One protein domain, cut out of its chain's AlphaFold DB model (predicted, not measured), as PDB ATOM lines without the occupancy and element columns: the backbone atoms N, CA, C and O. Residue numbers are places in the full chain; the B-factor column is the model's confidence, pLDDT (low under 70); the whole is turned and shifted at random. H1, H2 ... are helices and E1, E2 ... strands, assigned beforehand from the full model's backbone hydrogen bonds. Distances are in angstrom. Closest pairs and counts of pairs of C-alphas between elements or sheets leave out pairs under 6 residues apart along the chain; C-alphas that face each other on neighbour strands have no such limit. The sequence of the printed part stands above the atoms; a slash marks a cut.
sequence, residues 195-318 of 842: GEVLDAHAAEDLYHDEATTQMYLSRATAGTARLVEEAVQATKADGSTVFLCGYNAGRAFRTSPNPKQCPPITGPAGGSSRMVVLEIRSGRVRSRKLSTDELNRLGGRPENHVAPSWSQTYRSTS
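This is residues 195 to 318 of the 842 residues of the protein "DNA (cytosine-5-)-methyltransferase" of Caenispirillum salinarum AK4 (UniProt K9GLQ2). A four-stranded antiparallel sheet, curled like part of a barrel, is covered on one face by the long helix H2 and by H1, which comes near both edge strands; the short helices H3 and H4 lie side by side, away from the sheet. The printed part has 124 residues, with four named helices and four named strands in the order H1 H2 E1 E2 E3 E4 H3 H4; the sheet runs E2 E1 E3 E4, and the class is mixed. It is compact, with a radius of gyration of the C-alphas of 14.1 A and spans of 39 by 32 by 26 A.

H1, residues 210 to 217, begins at C-alpha 210 (89.894, 82.324, 94.431). H2, residues 222 to 238, is 24.6 A long. E1 is residues 241 to 249, 25.5 A; E2 252 to 255; E3 276 to 281, 16.0 A; E4 284 to 288. H3 is residues 292 to 298, and H4, residues 310 to 318, ends at C-alpha 318 (113.046, 88.961, 82.581).

The sheet is strongly twisted. N 244 and O 278 of E1 and E3 are 2.9 A apart, within hydrogen-bond range, as are N 254 and O 247 in the hairpin E1 and E2, 2.9 A, and N 279 and O 286 in the hairpin E3 and E4, 2.8 A. H1 and H2 on one face make two layers, helices over a sheet. H2 is over E3, along the strands at 16 degrees on the local plane, height 8.3 A; its closest C-alphas to E3 are Thr 235 and Arg 281, 5.6 A. H1, height 6.6 A, is only just over none, with 2 C-alphas falling on E3 and 2 on E4; its closest C-alphas to E4 are Thr 213 and Ser 287, 5.1 A. H3 and H4 touch, the C-alphas of Thr 292 and Trp 310 being closest at 5.2 A, at a shallow tilt of 14 degrees, the same way; neither is on the sheet. Every O i to N i+4 pair is within hydrogen-bond range in H1, H2 and H3, and 4 of 5 in H4.

The C-alphas farthest apart, of Ala 237 and Ala 269, are 41.5 A apart. The printed part has no cut; the links E2 to E3 and H3 to H4 are long. Mean pLDDT of the printed part is 81.5; residues under 70 include 266 to 273 and 302 to 309.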
ATOM      1  N   GLY A 195     100.262 101.397  87.828       82.81
ATOM      2  CA  GLY A 195      98.831 101.521  87.528       82.81
ATOM      3  C   GLY A 195      98.524 101.980  86.100       82.81
ATOM      4  O   GLY A 195      97.496 101.595  85.562       82.81
ATOM      5  N   GLU A 196      99.420 102.742  85.469       84.12
ATOM      6  CA  GLU A 196      99.284 103.189  84.070       84.12
ATOM      7  C   GLU A 196      99.775 102.125  83.071       84.12
ATOM      8  O   GLU A 196      99.374 102.107  81.908       84.12
ATOM      9  N   VAL A 197     100.644 101.216  83.523       86.38
ATOM     10  CA  VAL A 197     101.187 100.112  82.714       86.38
ATOM     11  C   VAL A 197     100.300  98.861  82.735       86.38
ATOM     12  O   VAL A 197     100.387  98.047  81.814       86.38
ATOM     13  N   LEU A 198      99.464  98.691  83.763       89.44
ATOM     14  CA  LEU A 198      98.563  97.548  83.914       89.44
ATOM     15  C   LEU A 198      97.148  97.853  83.419       89.44
ATOM     16  O   LEU A 198      96.632  98.956  83.566       89.44
ATOM     17  N   ASP A 199      96.493  96.836  82.871       84.69
ATOM     18  CA  ASP A 199      95.133  96.959  82.361       84.69
ATOM     19  C   ASP A 199      94.117  96.936  83.512       84.69
ATOM     20  O   ASP A 199      94.012  95.952  84.253       84.69
ATOM     21  N   ALA A 200      93.319  98.006  83.615       76.62
ATOM     22  CA  ALA A 200      92.188  98.123  84.544       76.62
ATOM     23  C   ALA A 200      91.138  97.010  84.360       76.62
ATOM     24  O   ALA A 200      90.432  96.640  85.302       76.62
ATOM     25  N   HIS A 201      91.035  96.485  83.136       78.75
ATOM     26  CA  HIS A 201      90.100  95.444  82.716       78.75
ATOM     27  C   HIS A 201      90.841  94.381  81.892       78.75
ATOM     28  O   HIS A 201      90.642  94.245  80.685       78.75
ATOM     29  N   ALA A 202      91.742  93.651  82.549       81.50
ATOM     30  CA  ALA A 202      92.439  92.526  81.938       81.50
ATOM     31  C   ALA A 202      91.455  91.414  81.513       81.50
ATOM     32  O   ALA A 202      90.367  91.268  82.071       81.50
ATOM     33  N   ALA A 203      91.843  90.594  80.534       79.69
ATOM     34  CA  ALA A 203      91.021  89.471  80.091       79.69
ATOM     35  C   ALA A 203      90.828  88.430  81.215       79.69
ATOM     36  O   ALA A 203      91.768  88.083  81.933       79.69
ATOM     37  N   GLU A 204      89.603  87.911  81.366       84.12
ATOM     38  CA  GLU A 204      89.220  87.025  82.481       84.12
ATOM     39  C   GLU A 204      90.034  85.714  82.559       84.12
ATOM     40  O   GLU A 204      90.176  85.138  83.634       84.12
ATOM     41  N   ASP A 205      90.638  85.256  81.458       80.12
ATOM     42  CA  ASP A 205      91.513  84.074  81.413       80.12
ATOM     43  C   ASP A 205      92.923  84.305  82.004       80.12
ATOM     44  O   ASP A 205      93.669  83.348  82.257       80.12
ATOM     45  N   LEU A 206      93.292  85.562  82.274       83.00
ATOM     46  CA  LEU A 206      94.523  85.917  82.983       83.00
ATOM     47  C   LEU A 206      94.389  85.788  84.505       83.00
ATOM     48  O   LEU A 206      95.408  85.577  85.175       83.00
ATOM     49  N   TYR A 207      93.172  85.893  85.048       90.69
ATOM     50  CA  TYR A 207      92.920  85.777  86.484       90.69
ATOM     51  C   TYR A 207      93.055  84.331  86.961       90.69
ATOM     52  O   TYR A 207      92.744  83.367  86.260       90.69
ATOM     53  N   HIS A 208      93.558  84.178  88.180       91.50
ATOM     54  CA  HIS A 208      93.538  82.909  88.888       91.50
ATOM     55  C   HIS A 208      92.198  82.720  89.601       91.50
ATOM     56  O   HIS A 208      91.450  83.672  89.833       91.50
ATOM     57  N   ASP A 209      91.921  81.480  89.999       90.00
ATOM     58  CA  ASP A 209      90.810  81.189  90.895       90.00
ATOM     59  C   ASP A 209      91.013  81.795  92.302       90.00
ATOM     60  O   ASP A 209      92.082  82.292  92.691       90.00
ATOM     61  N   GLU A 210      89.931  81.781  93.076       89.00
ATOM     62  CA  GLU A 210      89.894  82.324  94.431       89.00
ATOM     63  C   GLU A 210      90.822  81.553  95.380       89.00
ATOM     64  O   GLU A 210      91.561  82.170  96.145       89.00
ATOM     65  N   ALA A 211      90.892  80.223  95.259       87.31
ATOM     66  CA  ALA A 211      91.778  79.380  96.065       87.31
ATOM     67  C   ALA A 211      93.266  79.718  95.850       87.31
ATOM     68  O   ALA A 211      94.037  79.809  96.807       87.31
ATOM     69  N   THR A 212      93.671  79.967  94.607       86.69
ATOM     70  CA  THR A 212      95.024  80.397  94.238       86.69
ATOM     71  C   THR A 212      95.316  81.805  94.752       86.69
ATOM     72  O   THR A 212      96.411  82.068  95.250       86.69
ATOM     73  N   THR A 213      94.330  82.705  94.705       91.56
ATOM     74  CA  THR A 213      94.455  84.053  95.278       91.56
ATOM     75  C   THR A 213      94.661  83.984  96.798       91.56
ATOM     76  O   THR A 213      95.616  84.569  97.310       91.56
ATOM     77  N   GLN A 214      93.868  83.180  97.512       90.88
ATOM     78  CA  GLN A 214      94.032  82.948  98.953       90.88
ATOM     79  C   GLN A 214      95.354  82.235  99.298       90.88
ATOM     80  O   GLN A 214      95.981  82.536 100.314       90.88
ATOM     81  N   MET A 215      95.855  81.343  98.436       91.50
ATOM     82  CA  MET A 215      97.191  80.750  98.585       91.50
ATOM     83  C   MET A 215      98.309  81.811  98.533       91.50
ATOM     84  O   MET A 215      99.288  81.688  99.268       91.50
ATOM     85  N   TYR A 216      98.199  82.847  97.692       90.44
ATOM     86  CA  TYR A 216      99.187  83.934  97.679       90.44
ATOM     87  C   TYR A 216      99.091  84.809  98.933       90.44
ATOM     88  O   TYR A 216     100.122  85.111  99.534       90.44
ATOM     89  N   LEU A 217      97.873  85.157  99.361       92.00
ATOM     90  CA  LEU A 217      97.638  85.980 100.553       92.00
ATOM     91  C   LEU A 217      98.092  85.277 101.843       92.00
ATOM     92  O   LEU A 217      98.858  85.854 102.607       92.00
ATOM     93  N   SER A 218      97.751  83.999 102.032       91.56
ATOM     94  CA  SER A 218      98.211  83.186 103.178       91.56
ATOM     95  C   SER A 218      99.734  82.992 103.255       91.56
ATOM     96  O   SER A 218     100.255  82.560 104.282       91.56
ATOM     97  N   ARG A 219     100.464  83.302 102.176       91.94
ATOM     98  CA  ARG A 219     101.931  83.244 102.105       91.94
ATOM     99  C   ARG A 219     102.589  84.621 102.118       91.94
ATOM    100  O   ARG A 219     103.818  84.678 102.057       91.94
ATOM    101  N   ALA A 220     101.819  85.706 102.155       91.69
ATOM    102  CA  ALA A 220     102.347  87.062 102.159       91.69
ATOM    103  C   ALA A 220     103.289  87.280 103.353       91.69
ATOM    104  O   ALA A 220     103.007  86.875 104.479       91.69
ATOM    105  N   THR A 221     104.423  87.945 103.124       92.81
ATOM    106  CA  THR A 221     105.217  88.482 104.237       92.81
ATOM    107  C   THR A 221     104.443  89.596 104.943       92.81
ATOM    108  O   THR A 221     103.624  90.258 104.313       92.81
ATOM    109  N   ALA A 222     104.752  89.876 106.214       91.12
ATOM    110  CA  ALA A 222     104.079  90.927 106.991       91.12
ATOM    111  C   ALA A 222     104.004  92.288 106.262       91.12
ATOM    112  O   ALA A 222     102.963  92.933 106.260       91.12
ATOM    113  N   GLY A 223     105.075  92.691 105.562       90.50
ATOM    114  CA  GLY A 223     105.070  93.910 104.742       90.50
ATOM    115  C   GLY A 223     104.143  93.844 103.518       90.50
ATOM    116  O   GLY A 223     103.517  94.839 103.179       90.50
ATOM    117  N   THR A 224     104.007  92.682 102.874       92.50
ATOM    118  CA  THR A 224     103.055  92.495 101.765       92.50
ATOM    119  C   THR A 224     101.614  92.400 102.264       92.50
ATOM    120  O   THR A 224     100.739  92.975 101.630       92.50
ATOM    121  N   ALA A 225     101.364  91.734 103.396       93.31
ATOM    122  CA  ALA A 225     100.043  91.682 104.022       93.31
ATOM    123  C   ALA A 225      99.552  93.096 104.373       93.31
ATOM    124  O   ALA A 225      98.492  93.504 103.907       93.31
ATOM    125  N   ARG A 226     100.396  93.890 105.050       94.25
ATOM    126  CA  ARG A 226     100.121  95.296 105.363       94.25
ATOM    127  C   ARG A 226      99.795  96.136 104.119       94.25
ATOM    128  O   ARG A 226      98.808  96.857 104.127       94.25
ATOM    129  N   LEU A 227     100.576  96.020 103.039       93.19
ATOM    130  CA  LEU A 227     100.306  96.749 101.788       93.19
ATOM    131  C   LEU A 227      98.986  96.327 101.121       93.19
ATOM    132  O   LEU A 227      98.308  97.160 100.523       93.19
ATOM    133  N   VAL A 228      98.613  95.044 101.208       94.19
ATOM    134  CA  VAL A 228      97.312  94.560 100.726       94.19
ATOM    135  C   VAL A 228      96.179  95.110 101.593       94.19
ATOM    136  O   VAL A 228      95.173  95.545 101.044       94.19
ATOM    137  N   GLU A 229      96.332  95.138 102.917       94.00
ATOM    138  CA  GLU A 229      95.344  95.703 103.846       94.00
ATOM    139  C   GLU A 229      95.146  97.210 103.626       94.00
ATOM    140  O   GLU A 229      94.011  97.649 103.455       94.00
ATOM    141  N   GLU A 230      96.231  97.987 103.541       93.31
ATOM    142  CA  GLU A 230      96.197  99.428 103.244       93.31
ATOM    143  C   GLU A 230      95.477  99.702 101.906       93.31
ATOM    144  O   GLU A 230      94.577 100.543 101.844       93.31
ATOM    145  N   ALA A 231      95.779  98.931 100.855       91.75
ATOM    146  CA  ALA A 231      95.099  99.034  99.562       91.75
ATOM    147  C   ALA A 231      93.623  98.582  99.603       91.75
ATOM    148  O   ALA A 231      92.769  99.168  98.935       91.75
ATOM    149  N   VAL A 232      93.287  97.555 100.390       94.25
ATOM    150  CA  VAL A 232      91.899  97.107 100.591       94.25
ATOM    151  C   VAL A 232      91.075  98.179 101.300       94.25
ATOM    152  O   VAL A 232      89.917  98.362 100.937       94.25
ATOM    153  N   GLN A 233      91.638  98.905 102.270       91.38
ATOM    154  CA  GLN A 233      90.920 100.000 102.932       91.38
ATOM    155  C   GLN A 233      90.779 101.226 102.024       91.38
ATOM    156  O   GLN A 233      89.677 101.758 101.912       91.38
ATOM    157  N   ALA A 234      91.841 101.624 101.312       88.75
ATOM    158  CA  ALA A 234      91.781 102.737 100.360       88.75
ATOM    159  C   ALA A 234      90.691 102.514  99.295       88.75
ATOM    160  O   ALA A 234      89.753 103.297  99.192       88.75
ATOM    161  N   THR A 235      90.733 101.367  98.607       90.38
ATOM    162  CA  THR A 235      89.785 101.034  97.526       90.38
ATOM    163  C   THR A 235      88.341 100.819  97.997       90.38
ATOM    164  O   THR A 235      87.429 100.838  97.171       90.38
ATOM    165  N   LYS A 236      88.097 100.609  99.301       88.12
ATOM    166  CA  LYS A 236      86.745 100.640  99.893       88.12
ATOM    167  C   LYS A 236      86.221 102.060 100.088       88.12
ATOM    168  O   LYS A 236      85.014 102.251  99.998       88.12
ATOM    169  N   ALA A 237      87.101 103.013 100.387       81.75
ATOM    170  CA  ALA A 237      86.727 104.392 100.678       81.75
ATOM    171  C   ALA A 237      86.444 105.206  99.405       81.75
ATOM    172  O   ALA A 237      85.503 105.993  99.391       81.75
ATOM    173  N   ASP A 238      87.231 105.006  98.342       84.81
ATOM    174  CA  ASP A 238      87.157 105.801  97.104       84.81
ATOM    175  C   ASP A 238      86.701 105.015  95.856       84.81
ATOM    176  O   ASP A 238      86.502 105.596  94.790       84.81
ATOM    177  N   GLY A 239      86.531 103.692  95.963       80.19
ATOM    178  CA  GLY A 239      86.162 102.823  94.839       80.19
ATOM    179  C   GLY A 239      87.267 102.609  93.794       80.19
ATOM    180  O   GLY A 239      87.005 101.991  92.759       80.19
ATOM    181  N   SER A 240      88.490 103.084  94.049       85.00
ATOM    182  CA  SER A 240      89.629 102.985  93.134       85.00
ATOM    183  C   SER A 240      90.077 101.538  92.881       85.00
ATOM    184  O   SER A 240      89.610 100.575  93.500       85.00
ATOM    185  N   THR A 241      91.000 101.373  91.928       87.56
ATOM    186  CA  THR A 241      91.702 100.105  91.683       87.56
ATOM    187  C   THR A 241      93.184 100.277  91.986       87.56
ATOM    188  O   THR A 241      93.845 101.127  91.393       87.56
ATOM    189  N   VAL A 242      93.715  99.451  92.886       89.75
ATOM    190  CA  VAL A 242      95.137  99.412  93.246       89.75
ATOM    191  C   VAL A 242      95.744  98.098  92.767       89.75
ATOM    192  O   VAL A 242      95.177  97.023  92.965       89.75
ATOM    193  N   PHE A 243      96.929  98.182  92.168       92.56
ATOM    194  CA  PHE A 243      97.688  97.025  91.702       92.56
ATOM    195  C   PHE A 243      98.959  96.821  92.524       92.56
ATOM    196  O   PHE A 243      99.723  97.760  92.734       92.56
ATOM    197  N   LEU A 244      99.232  95.578  92.925       92.38
ATOM    198  CA  LEU A 244     100.485  95.185  93.570       92.38
ATOM    199  C   LEU A 244     101.127  94.024  92.803       92.38
ATOM    200  O   LEU A 244     100.585  92.920  92.751       92.38
ATOM    201  N   CYS A 245     102.317  94.238  92.241       90.06
ATOM    202  CA  CYS A 245     103.090  93.172  91.602       90.06
ATOM    203  C   CYS A 245     103.955  92.414  92.620       90.06
ATOM    204  O   CYS A 245     104.722  93.020  93.377       90.06
ATOM    205  N   GLY A 246     103.884  91.080  92.597       87.81
ATOM    206  CA  GLY A 246     104.628  90.201  93.498       87.81
ATOM    207  C   GLY A 246     105.031  88.845  92.911       87.81
ATOM    208  O   GLY A 246     104.667  88.480  91.795       87.81
ATOM    209  N   TYR A 247     105.831  88.103  93.673       86.50
ATOM    210  CA  TYR A 247     106.428  86.816  93.305       86.50
ATOM    211  C   TYR A 247     106.602  85.926  94.544       86.50
ATOM    212  O   TYR A 247     106.687  86.422  95.670       86.50
ATOM    213  N   ASN A 248     106.712  84.602  94.362       81.25
ATOM    214  CA  ASN A 248     107.125  83.728  95.469       81.25
ATOM    215  C   ASN A 248     108.654  83.712  95.597       81.25
ATOM    216  O   ASN A 248     109.362  83.369  94.644       81.25
ATOM    217  N   ALA A 249     109.137  83.984  96.805       68.44
ATOM    218  CA  ALA A 249     110.496  83.756  97.272       68.44
ATOM    219  C   ALA A 249     110.506  82.512  98.181       68.44
ATOM    220  O   ALA A 249     110.307  82.596  99.396       68.44
ATOM    221  N   GLY A 250     110.690  81.330  97.585       72.69
ATOM    222  CA  GLY A 250     110.548  80.057  98.296       72.69
ATOM    223  C   GLY A 250     109.091  79.799  98.694       72.69
ATOM    224  O   GLY A 250     108.221  79.733  97.828       72.69
ATOM    225  N   ARG A 251     108.820  79.651 100.000       75.81
ATOM    226  CA  ARG A 251     107.456  79.453 100.535       75.81
ATOM    227  C   ARG A 251     106.674  80.756 100.773       75.81
ATOM    228  O   ARG A 251     105.469  80.673 100.968       75.81
ATOM    229  N   ALA A 252     107.328  81.922 100.752       83.56
ATOM    230  CA  ALA A 252     106.698  83.216 101.030       83.56
ATOM    231  C   ALA A 252     106.412  84.008  99.745       83.56
ATOM    232  O   ALA A 252     107.233  84.019  98.827       83.56
ATOM    233  N   PHE A 253     105.286  84.714  99.702       88.75
ATOM    234  CA  PHE A 253     104.910  85.661  98.654       88.75
ATOM    235  C   PHE A 253     105.342  87.083  99.044       88.75
ATOM    236  O   PHE A 253     105.213  87.484 100.202       88.75
ATOM    237  N   ARG A 254     105.910  87.831  98.092       88.69
ATOM    238  CA  ARG A 254     106.468  89.176  98.302       88.69
ATOM    239  C   ARG A 254     106.090  90.104  97.156       88.69
ATOM    240  O   ARG A 254     106.240  89.733  95.995       88.69
ATOM    241  N   THR A 255     105.685  91.322  97.485       89.75
ATOM    242  CA  THR A 255     105.440  92.432  96.549       89.75
ATOM    243  C   THR A 255     106.602  93.429  96.542       89.75
ATOM    244  O   THR A 255     107.523  93.341  97.360       89.75
ATOM    245  N   SER A 256     106.567  94.393  95.619       83.31
ATOM    246  CA  SER A 256     107.325  95.642  95.782       83.31
ATOM    247  C   SER A 256     106.891  96.370  97.069       83.31
ATOM    248  O   SER A 256     105.694  96.367  97.367       83.31
ATOM    249  N   PRO A 257     107.812  97.011  97.821       81.44
ATOM    250  CA  PRO A 257     107.454  97.899  98.930       81.44
ATOM    251  C   PRO A 257     106.850  99.232  98.451       81.44
ATOM    252  O   PRO A 257     106.201  99.920  99.226       81.44
ATOM    253  N   ASN A 258     107.060  99.596  97.180       84.94
ATOM    254  CA  ASN A 258     106.438 100.748  96.537       84.94
ATOM    255  C   ASN A 258     105.326 100.252  95.588       84.94
ATOM    256  O   ASN A 258     105.657  99.575  94.607       84.94
ATOM    257  N   PRO A 259     104.040 100.581  95.825       81.25
ATOM    258  CA  PRO A 259     102.925 100.108  94.998       81.25
ATOM    259  C   PRO A 259     102.957 100.660  93.564       81.25
ATOM    260  O   PRO A 259     102.404 100.045  92.659       81.25
ATOM    261  N   LYS A 260     103.670 101.767  93.310       84.50
ATOM    262  CA  LYS A 260     103.874 102.303  91.953       84.50
ATOM    263  C   LYS A 260     104.879 101.491  91.122       84.50
ATOM    264  O   LYS A 260     105.125 101.854  89.976       84.50
ATOM    265  N   GLN A 261     105.475 100.427  91.671       85.25
ATOM    266  CA  GLN A 261     106.593  99.695  91.069       85.25
ATOM    267  C   GLN A 261     106.386  98.171  91.021       85.25
ATOM    268  O   GLN A 261     105.874  97.541  91.944       85.25
ATOM    269  N   CYS A 262     106.878  97.559  89.944       86.75
ATOM    270  CA  CYS A 262     107.045  96.123  89.775       86.75
ATOM    271  C   CYS A 262     108.438  95.685  90.278       86.75
ATOM    272  O   CYS A 262     109.449  96.289  89.887       86.75
ATOM    273  N   PRO A 263     108.547  94.616  91.094       82.62
ATOM    274  CA  PRO A 263     109.838  94.019  91.428       82.62
ATOM    275  C   PRO A 263     110.491  93.396  90.175       82.62
ATOM    276  O   PRO A 263     109.801  93.152  89.179       82.62
ATOM    277  N   PRO A 264     111.808  93.112  90.187       77.44
ATOM    278  CA  PRO A 264     112.508  92.639  88.997       77.44
ATOM    279  C   PRO A 264     111.986  91.274  88.535       77.44
ATOM    280  O   PRO A 264     112.081  90.284  89.262       77.44
ATOM    281  N   ILE A 265     111.487  91.209  87.299       76.69
ATOM    282  CA  ILE A 265     111.077  89.945  86.678       76.69
ATOM    283  C   ILE A 265     112.336  89.097  86.450       76.69
ATOM    284  O   ILE A 265     113.306  89.572  85.861       76.69
ATOM    285  N   THR A 266     112.327  87.840  86.893       64.50
ATOM    286  CA  THR A 266     113.426  86.887  86.683       64.50
ATOM    287  C   THR A 266     112.952  85.624  85.961       64.50
ATOM    288  O   THR A 266     111.792  85.215  86.069       64.50
ATOM    289  N   GLY A 267     113.847  85.046  85.152       56.78
ATOM    290  CA  GLY A 267     113.545  83.897  84.299       56.78
ATOM    291  C   GLY A 267     113.429  82.573  85.074       56.78
ATOM    292  O   GLY A 267     113.847  82.494  86.232       56.78
ATOM    293  N   PRO A 268     112.916  81.496  84.442       41.91
ATOM    294  CA  PRO A 268     112.624  80.223  85.118       41.91
ATOM    295  C   PRO A 268     113.819  79.557  85.821       41.91
ATOM    296  O   PRO A 268     113.623  78.827  86.789       41.91
ATOM    297  N   ALA A 269     115.051  79.812  85.366       39.88
ATOM    298  CA  ALA A 269     116.275  79.297  85.989       39.88
ATOM    299  C   ALA A 269     116.695  80.064  87.266       39.88
ATOM    300  O   ALA A 269     117.510  79.573  88.043       39.88
ATOM    301  N   GLY A 270     116.138  81.259  87.501       39.62
ATOM    302  CA  GLY A 270     116.512  82.157  88.600       39.62
ATOM    303  C   GLY A 270     115.870  81.843  89.959       39.62
ATOM    304  O   GLY A 270     116.249  82.448  90.961       39.62
ATOM    305  N   GLY A 271     114.918  80.907  90.020       40.66
ATOM    306  CA  GLY A 271     114.348  80.408  91.278       40.66
ATOM    307  C   GLY A 271     113.261  81.271  91.938       40.66
ATOM    308  O   GLY A 271     112.902  80.987  93.080       40.66
ATOM    309  N   SER A 272     112.708  82.281  91.258       44.22
ATOM    310  CA  SER A 272     111.429  82.890  91.661       44.22
ATOM    311  C   SER A 272     110.264  82.200  90.942       44.22
ATOM    312  O   SER A 272     110.405  81.688  89.828       44.22
ATOM    313  N   SER A 273     109.093  82.159  91.580       57.50
ATOM    314  CA  SER A 273     107.864  81.810  90.852       57.50
ATOM    315  C   SER A 273     107.444  82.959  89.938       57.50
ATOM    316  O   SER A 273     107.710  84.116  90.253       57.50
ATOM    317  N   ARG A 274     106.744  82.625  88.843       71.62
ATOM    318  CA  ARG A 274     106.172  83.588  87.883       71.62
ATOM    319  C   ARG A 274     105.513  84.775  88.594       71.62
ATOM    320  O   ARG A 274     104.801  84.561  89.574       71.62
ATOM    321  N   MET A 275     105.718  85.977  88.056       85.56
ATOM    322  CA  MET A 275     105.072  87.196  88.544       85.56
ATOM    323  C   MET A 275     103.553  87.061  88.605       85.56
ATOM    324  O   MET A 275     102.924  86.490  87.711       85.56
ATOM    325  N   VAL A 276     102.996  87.662  89.649       89.44
ATOM    326  CA  VAL A 276     101.572  87.744  89.953       89.44
ATOM    327  C   VAL A 276     101.226  89.212  90.153       89.44
ATOM    328  O   VAL A 276     101.930  89.924  90.868       89.44
ATOM    329  N   VAL A 277     100.133  89.649  89.544       92.94
ATOM    330  CA  VAL A 277      99.482  90.923  89.851       92.94
ATOM    331  C   VAL A 277      98.387  90.630  90.870       92.94
ATOM    332  O   VAL A 277      97.558  89.752  90.631       92.94
ATOM    333  N   LEU A 278      98.377  91.335  91.998       93.88
ATOM    334  CA  LEU A 278      97.187  91.472  92.830       93.88
ATOM    335  C   LEU A 278      96.444  92.723  92.371       93.88
ATOM    336  O   LEU A 278      97.001  93.817  92.397       93.88
ATOM    337  N   GLU A 279      95.206  92.541  91.941       93.69
ATOM    338  CA  GLU A 279      94.266  93.602  91.609       93.69
ATOM    339  C   GLU A 279      93.302  93.753  92.781       93.69
ATOM    340  O   GLU A 279      92.666  92.784  93.203       93.69
ATOM    341  N   ILE A 280      93.238  94.958  93.334       93.31
ATOM    342  CA  ILE A 280      92.447  95.287  94.513       93.31
ATOM    343  C   ILE A 280      91.459  96.366  94.088       93.31
ATOM    344  O   ILE A 280      91.876  97.450  93.694       93.31
ATOM    345  N   ARG A 281      90.159  96.066  94.122       90.06
ATOM    346  CA  ARG A 281      89.097  96.996  93.711       90.06
ATOM    347  C   ARG A 281      87.893  96.853  94.623       90.06
ATOM    348  O   ARG A 281      87.458  95.729  94.880       90.06
ATOM    349  N   SER A 282      87.362  97.971  95.116       87.69
ATOM    350  CA  SER A 282      86.219  97.983  96.047       87.69
ATOM    351  C   SER A 282      86.436  97.063  97.265       87.69
ATOM    352  O   SER A 282      85.527  96.360  97.704       87.69
ATOM    353  N   GLY A 283      87.675  96.978  97.766       87.25
ATOM    354  CA  GLY A 283      88.058  96.081  98.859       87.25
ATOM    355  C   GLY A 283      88.167  94.589  98.529       87.25
ATOM    356  O   GLY A 283      88.483  93.808  99.428       87.25
ATOM    357  N   ARG A 284      87.924  94.162  97.282       90.56
ATOM    358  CA  ARG A 284      88.097  92.769  96.844       90.56
ATOM    359  C   ARG A 284      89.460  92.585  96.186       90.56
ATOM    360  O   ARG A 284      89.809  93.324  95.270       90.56
ATOM    361  N   VAL A 285      90.191  91.553  96.606       94.81
ATOM    362  CA  VAL A 285      91.476  91.156  96.010       94.81
ATOM    363  C   VAL A 285      91.263  90.017  95.010       94.81
ATOM    364  O   VAL A 285      90.647  89.003  95.342       94.81
ATOM    365  N   ARG A 286      91.813  90.145  93.801       94.06
ATOM    366  CA  ARG A 286      91.977  89.060  92.819       94.06
ATOM    367  C   ARG A 286      93.454  88.935  92.458       94.06
ATOM    368  O   ARG A 286      94.149  89.942  92.376       94.06
ATOM    369  N   SER A 287      93.944  87.725  92.197       93.25
ATOM    370  CA  SER A 287      95.282  87.541  91.616       93.25
ATOM    371  C   SER A 287      95.197  87.181  90.132       93.25
ATOM    372  O   SER A 287      94.313  86.429  89.725       93.25
ATOM    373  N   ARG A 288      96.122  87.697  89.317       92.00
ATOM    374  CA  ARG A 288      96.216  87.406  87.879       92.00
ATOM    375  C   ARG A 288      97.656  87.350  87.383       92.00
ATOM    376  O   ARG A 288      98.597  87.716  88.089       92.00
ATOM    377  N   LYS A 289      97.832  86.876  86.154       88.94
ATOM    378  CA  LYS A 289      99.088  87.001  85.402       88.94
ATOM    379  C   LYS A 289      99.160  88.382  84.746       88.94
ATOM    380  O   LYS A 289      98.130  88.998  84.474       88.94
ATOM    381  N   LEU A 290     100.381  88.820  84.445       88.12
ATOM    382  CA  LEU A 290     100.610  89.894  83.475       88.12
ATOM    383  C   LEU A 290     100.151  89.433  82.084       88.12
ATOM    384  O   LEU A 290     100.372  88.271  81.737       88.12
ATOM    385  N   SER A 291      99.565  90.315  81.280       87.88
ATOM    386  CA  SER A 291      99.277  90.083  79.861       87.88
ATOM    387  C   SER A 291     100.555  90.181  79.010       87.88
ATOM    388  O   SER A 291     101.624  90.574  79.489       87.88
ATOM    389  N   THR A 292     100.477  89.804  77.731       83.44
ATOM    390  CA  THR A 292     101.594  89.999  76.785       83.44
ATOM    391  C   THR A 292     101.911  91.487  76.602       83.44
ATOM    392  O   THR A 292     103.080  91.861  76.520       83.44
ATOM    393  N   ASP A 293     100.884  92.335  76.614       84.75
ATOM    394  CA  ASP A 293     100.995  93.761  76.307       84.75
ATOM    395  C   ASP A 293     101.390  94.581  77.542       84.75
ATOM    396  O   ASP A 293     102.128  95.559  77.438       84.75
ATOM    397  N   GLU A 294     101.001  94.136  78.740       87.69
ATOM    398  CA  GLU A 294     101.573  94.609  80.009       87.69
ATOM    399  C   GLU A 294     103.072  94.269  80.099       87.69
ATOM    400  O   GLU A 294     103.873  95.115  80.487       87.69
ATOM    401  N   LEU A 295     103.493  93.065  79.680       84.31
ATOM    402  CA  LEU A 295     104.918  92.701  79.609       84.31
ATOM    403  C   LEU A 295     105.689  93.529  78.566       84.31
ATOM    404  O   LEU A 295     106.862  93.840  78.780       84.31
ATOM    405  N   ASN A 296     105.054  93.904  77.453       80.94
ATOM    406  CA  ASN A 296     105.643  94.799  76.456       80.94
ATOM    407  C   ASN A 296     105.811  96.227  76.999       80.94
ATOM    408  O   ASN A 296     106.921  96.762  76.919       80.94
ATOM    409  N   ARG A 297     104.770  96.797  77.623       83.44
ATOM    410  CA  ARG A 297     104.823  98.114  78.286       83.44
ATOM    411  C   ARG A 297     105.846  98.142  79.427       83.44
ATOM    412  O   ARG A 297     106.673  99.047  79.464       83.44
ATOM    413  N   LEU A 298     105.899  97.112  80.280       81.88
ATOM    414  CA  LEU A 298     106.929  96.961  81.326       81.88
ATOM    415  C   LEU A 298     108.364  96.907  80.771       81.88
ATOM    416  O   LEU A 298     109.299  97.296  81.465       81.88
ATOM    417  N   GLY A 299     108.550  96.416  79.541       77.00
ATOM    418  CA  GLY A 299     109.837  96.432  78.841       77.00
ATOM    419  C   GLY A 299     110.154  97.745  78.110       77.00
ATOM    420  O   GLY A 299     111.269  97.894  77.609       77.00
ATOM    421  N   GLY A 300     109.205  98.684  78.022       73.75
ATOM    422  CA  GLY A 300     109.318  99.904  77.215       73.75
ATOM    423  C   GLY A 300     109.246  99.664  75.699       73.75
ATOM    424  O   GLY A 300     109.800 100.447  74.924       73.75
ATOM    425  N   ARG A 301     108.624  98.563  75.257       74.25
ATOM    426  CA  ARG A 301     108.465  98.222  73.830       74.25
ATOM    427  C   ARG A 301     107.342  99.052  73.188       74.25
ATOM    428  O   ARG A 301     106.410  99.430  73.895       74.25
ATOM    429  N   PRO A 302     107.408  99.347  71.875       66.00
ATOM    430  CA  PRO A 302     106.368 100.126  71.204       66.00
ATOM    431  C   PRO A 302     105.060  99.328  71.108       66.00
ATOM    432  O   PRO A 302     105.085  98.099  71.045       66.00
ATOM    433  N   GLU A 303     103.919 100.015  71.058       62.12
ATOM    434  CA  GLU A 303     102.581  99.393  71.108       62.12
ATOM    435  C   GLU A 303     102.315  98.410  69.957       62.12
ATOM    436  O   GLU A 303     101.611  97.418  70.123       62.12
ATOM    437  N   ASN A 304     102.944  98.624  68.798       59.03
ATOM    438  CA  ASN A 304     102.859  97.733  67.642       59.03
ATOM    439  C   ASN A 304     103.781  96.491  67.724       59.03
ATOM    440  O   ASN A 304     103.916  95.759  66.738       59.03
ATOM    441  N   HIS A 305     104.436  96.236  68.862       64.81
ATOM    442  CA  HIS A 305     105.339  95.099  69.041       64.81
ATOM    443  C   HIS A 305     104.584  93.761  69.153       64.81
ATOM    444  O   HIS A 305     104.228  93.298  70.239       64.81
ATOM    445  N   VAL A 306     104.399  93.088  68.015       55.50
ATOM    446  CA  VAL A 306     103.783  91.754  67.956       55.50
ATOM    447  C   VAL A 306     104.738  90.690  68.505       55.50
ATOM    448  O   VAL A 306     105.671  90.253  67.827       55.50
ATOM    449  N   ALA A 307     104.483  90.229  69.730       55.34
ATOM    450  CA  ALA A 307     105.284  89.185  70.362       55.34
ATOM    451  C   ALA A 307     104.793  87.762  69.995       55.34
ATOM    452  O   ALA A 307     103.589  87.504  69.995       55.34
ATOM    453  N   PRO A 308     105.698  86.794  69.736       54.50
ATOM    454  CA  PRO A 308     105.326  85.463  69.239       54.50
ATOM    455  C   PRO A 308     104.628  84.552  70.267       54.50
ATOM    456  O   PRO A 308     103.905  83.639  69.870       54.50
ATOM    457  N   SER A 309     104.833  84.761  71.574       69.25
ATOM    458  CA  SER A 309     104.032  84.141  72.644       69.25
ATOM    459  C   SER A 309     104.326  84.765  74.011       69.25
ATOM    460  O   SER A 309     105.463  85.148  74.290       69.25
ATOM    461  N   TRP A 310     103.348  84.732  74.923       78.75
ATOM    462  CA  TRP A 310     103.501  85.170  76.322       78.75
ATOM    463  C   TRP A 310     104.756  84.603  77.012       78.75
ATOM    464  O   TRP A 310     105.479  85.310  77.707       78.75
ATOM    465  N   SER A 311     105.064  83.319  76.787       68.75
ATOM    466  CA  SER A 311     106.216  82.643  77.415       68.75
ATOM    467  C   SER A 311     107.574  83.058  76.836       68.75
ATOM    468  O   SER A 311     108.615  82.734  77.421       68.75
ATOM    469  N   GLN A 312     107.582  83.722  75.679       66.44
ATOM    470  CA  GLN A 312     108.761  84.362  75.099       66.44
ATOM    471  C   GLN A 312     108.857  85.812  75.586       66.44
ATOM    472  O   GLN A 312     109.921  86.176  76.078       66.44
ATOM    473  N   THR A 313     107.755  86.574  75.597       71.81
ATOM    474  CA  THR A 313     107.695  87.950  76.134       71.81
ATOM    475  C   THR A 313     108.051  88.023  77.619       71.81
ATOM    476  O   THR A 313     108.781  88.909  78.056       71.81
ATOM    477  N   TYR A 314     107.592  87.058  78.418       77.00
ATOM    478  CA  TYR A 314     107.944  86.978  79.835       77.00
ATOM    479  C   TYR A 314     109.451  86.762  80.011       77.00
ATOM    480  O   TYR A 314     110.101  87.466  80.784       77.00
ATOM    481  N   ARG A 315     110.033  85.816  79.257       68.19
ATOM    482  CA  ARG A 315     111.475  85.538  79.313       68.19
ATOM    483  C   ARG A 315     112.297  86.721  78.822       68.19
ATOM    484  O   ARG A 315     113.209  87.128  79.535       68.19
ATOM    485  N   SER A 316     111.934  87.331  77.695       65.94
ATOM    486  CA  SER A 316     112.635  88.492  77.141       65.94
ATOM    487  C   SER A 316     112.624  89.701  78.067       65.94
ATOM    488  O   SER A 316     113.631  90.390  78.164       65.94
ATOM    489  N   THR A 317     111.521  89.933  78.779       73.06
ATOM    490  CA  THR A 317     111.386  91.017  79.768       73.06
ATOM    491  C   THR A 317     112.101  90.687  81.085       73.06
ATOM    492  O   THR A 317     112.513  91.585  81.811       73.06
ATOM    493  N   SER A 318     112.301  89.401  81.393       69.44
ATOM    494  CA  SER A 318     113.046  88.961  82.581       69.44
ATOM    495  C   SER A 318     114.569  88.939  82.388       69.44
ATOM    496  O   SER A 318     115.329  89.350  83.264       69.44
TER     497      SER A 318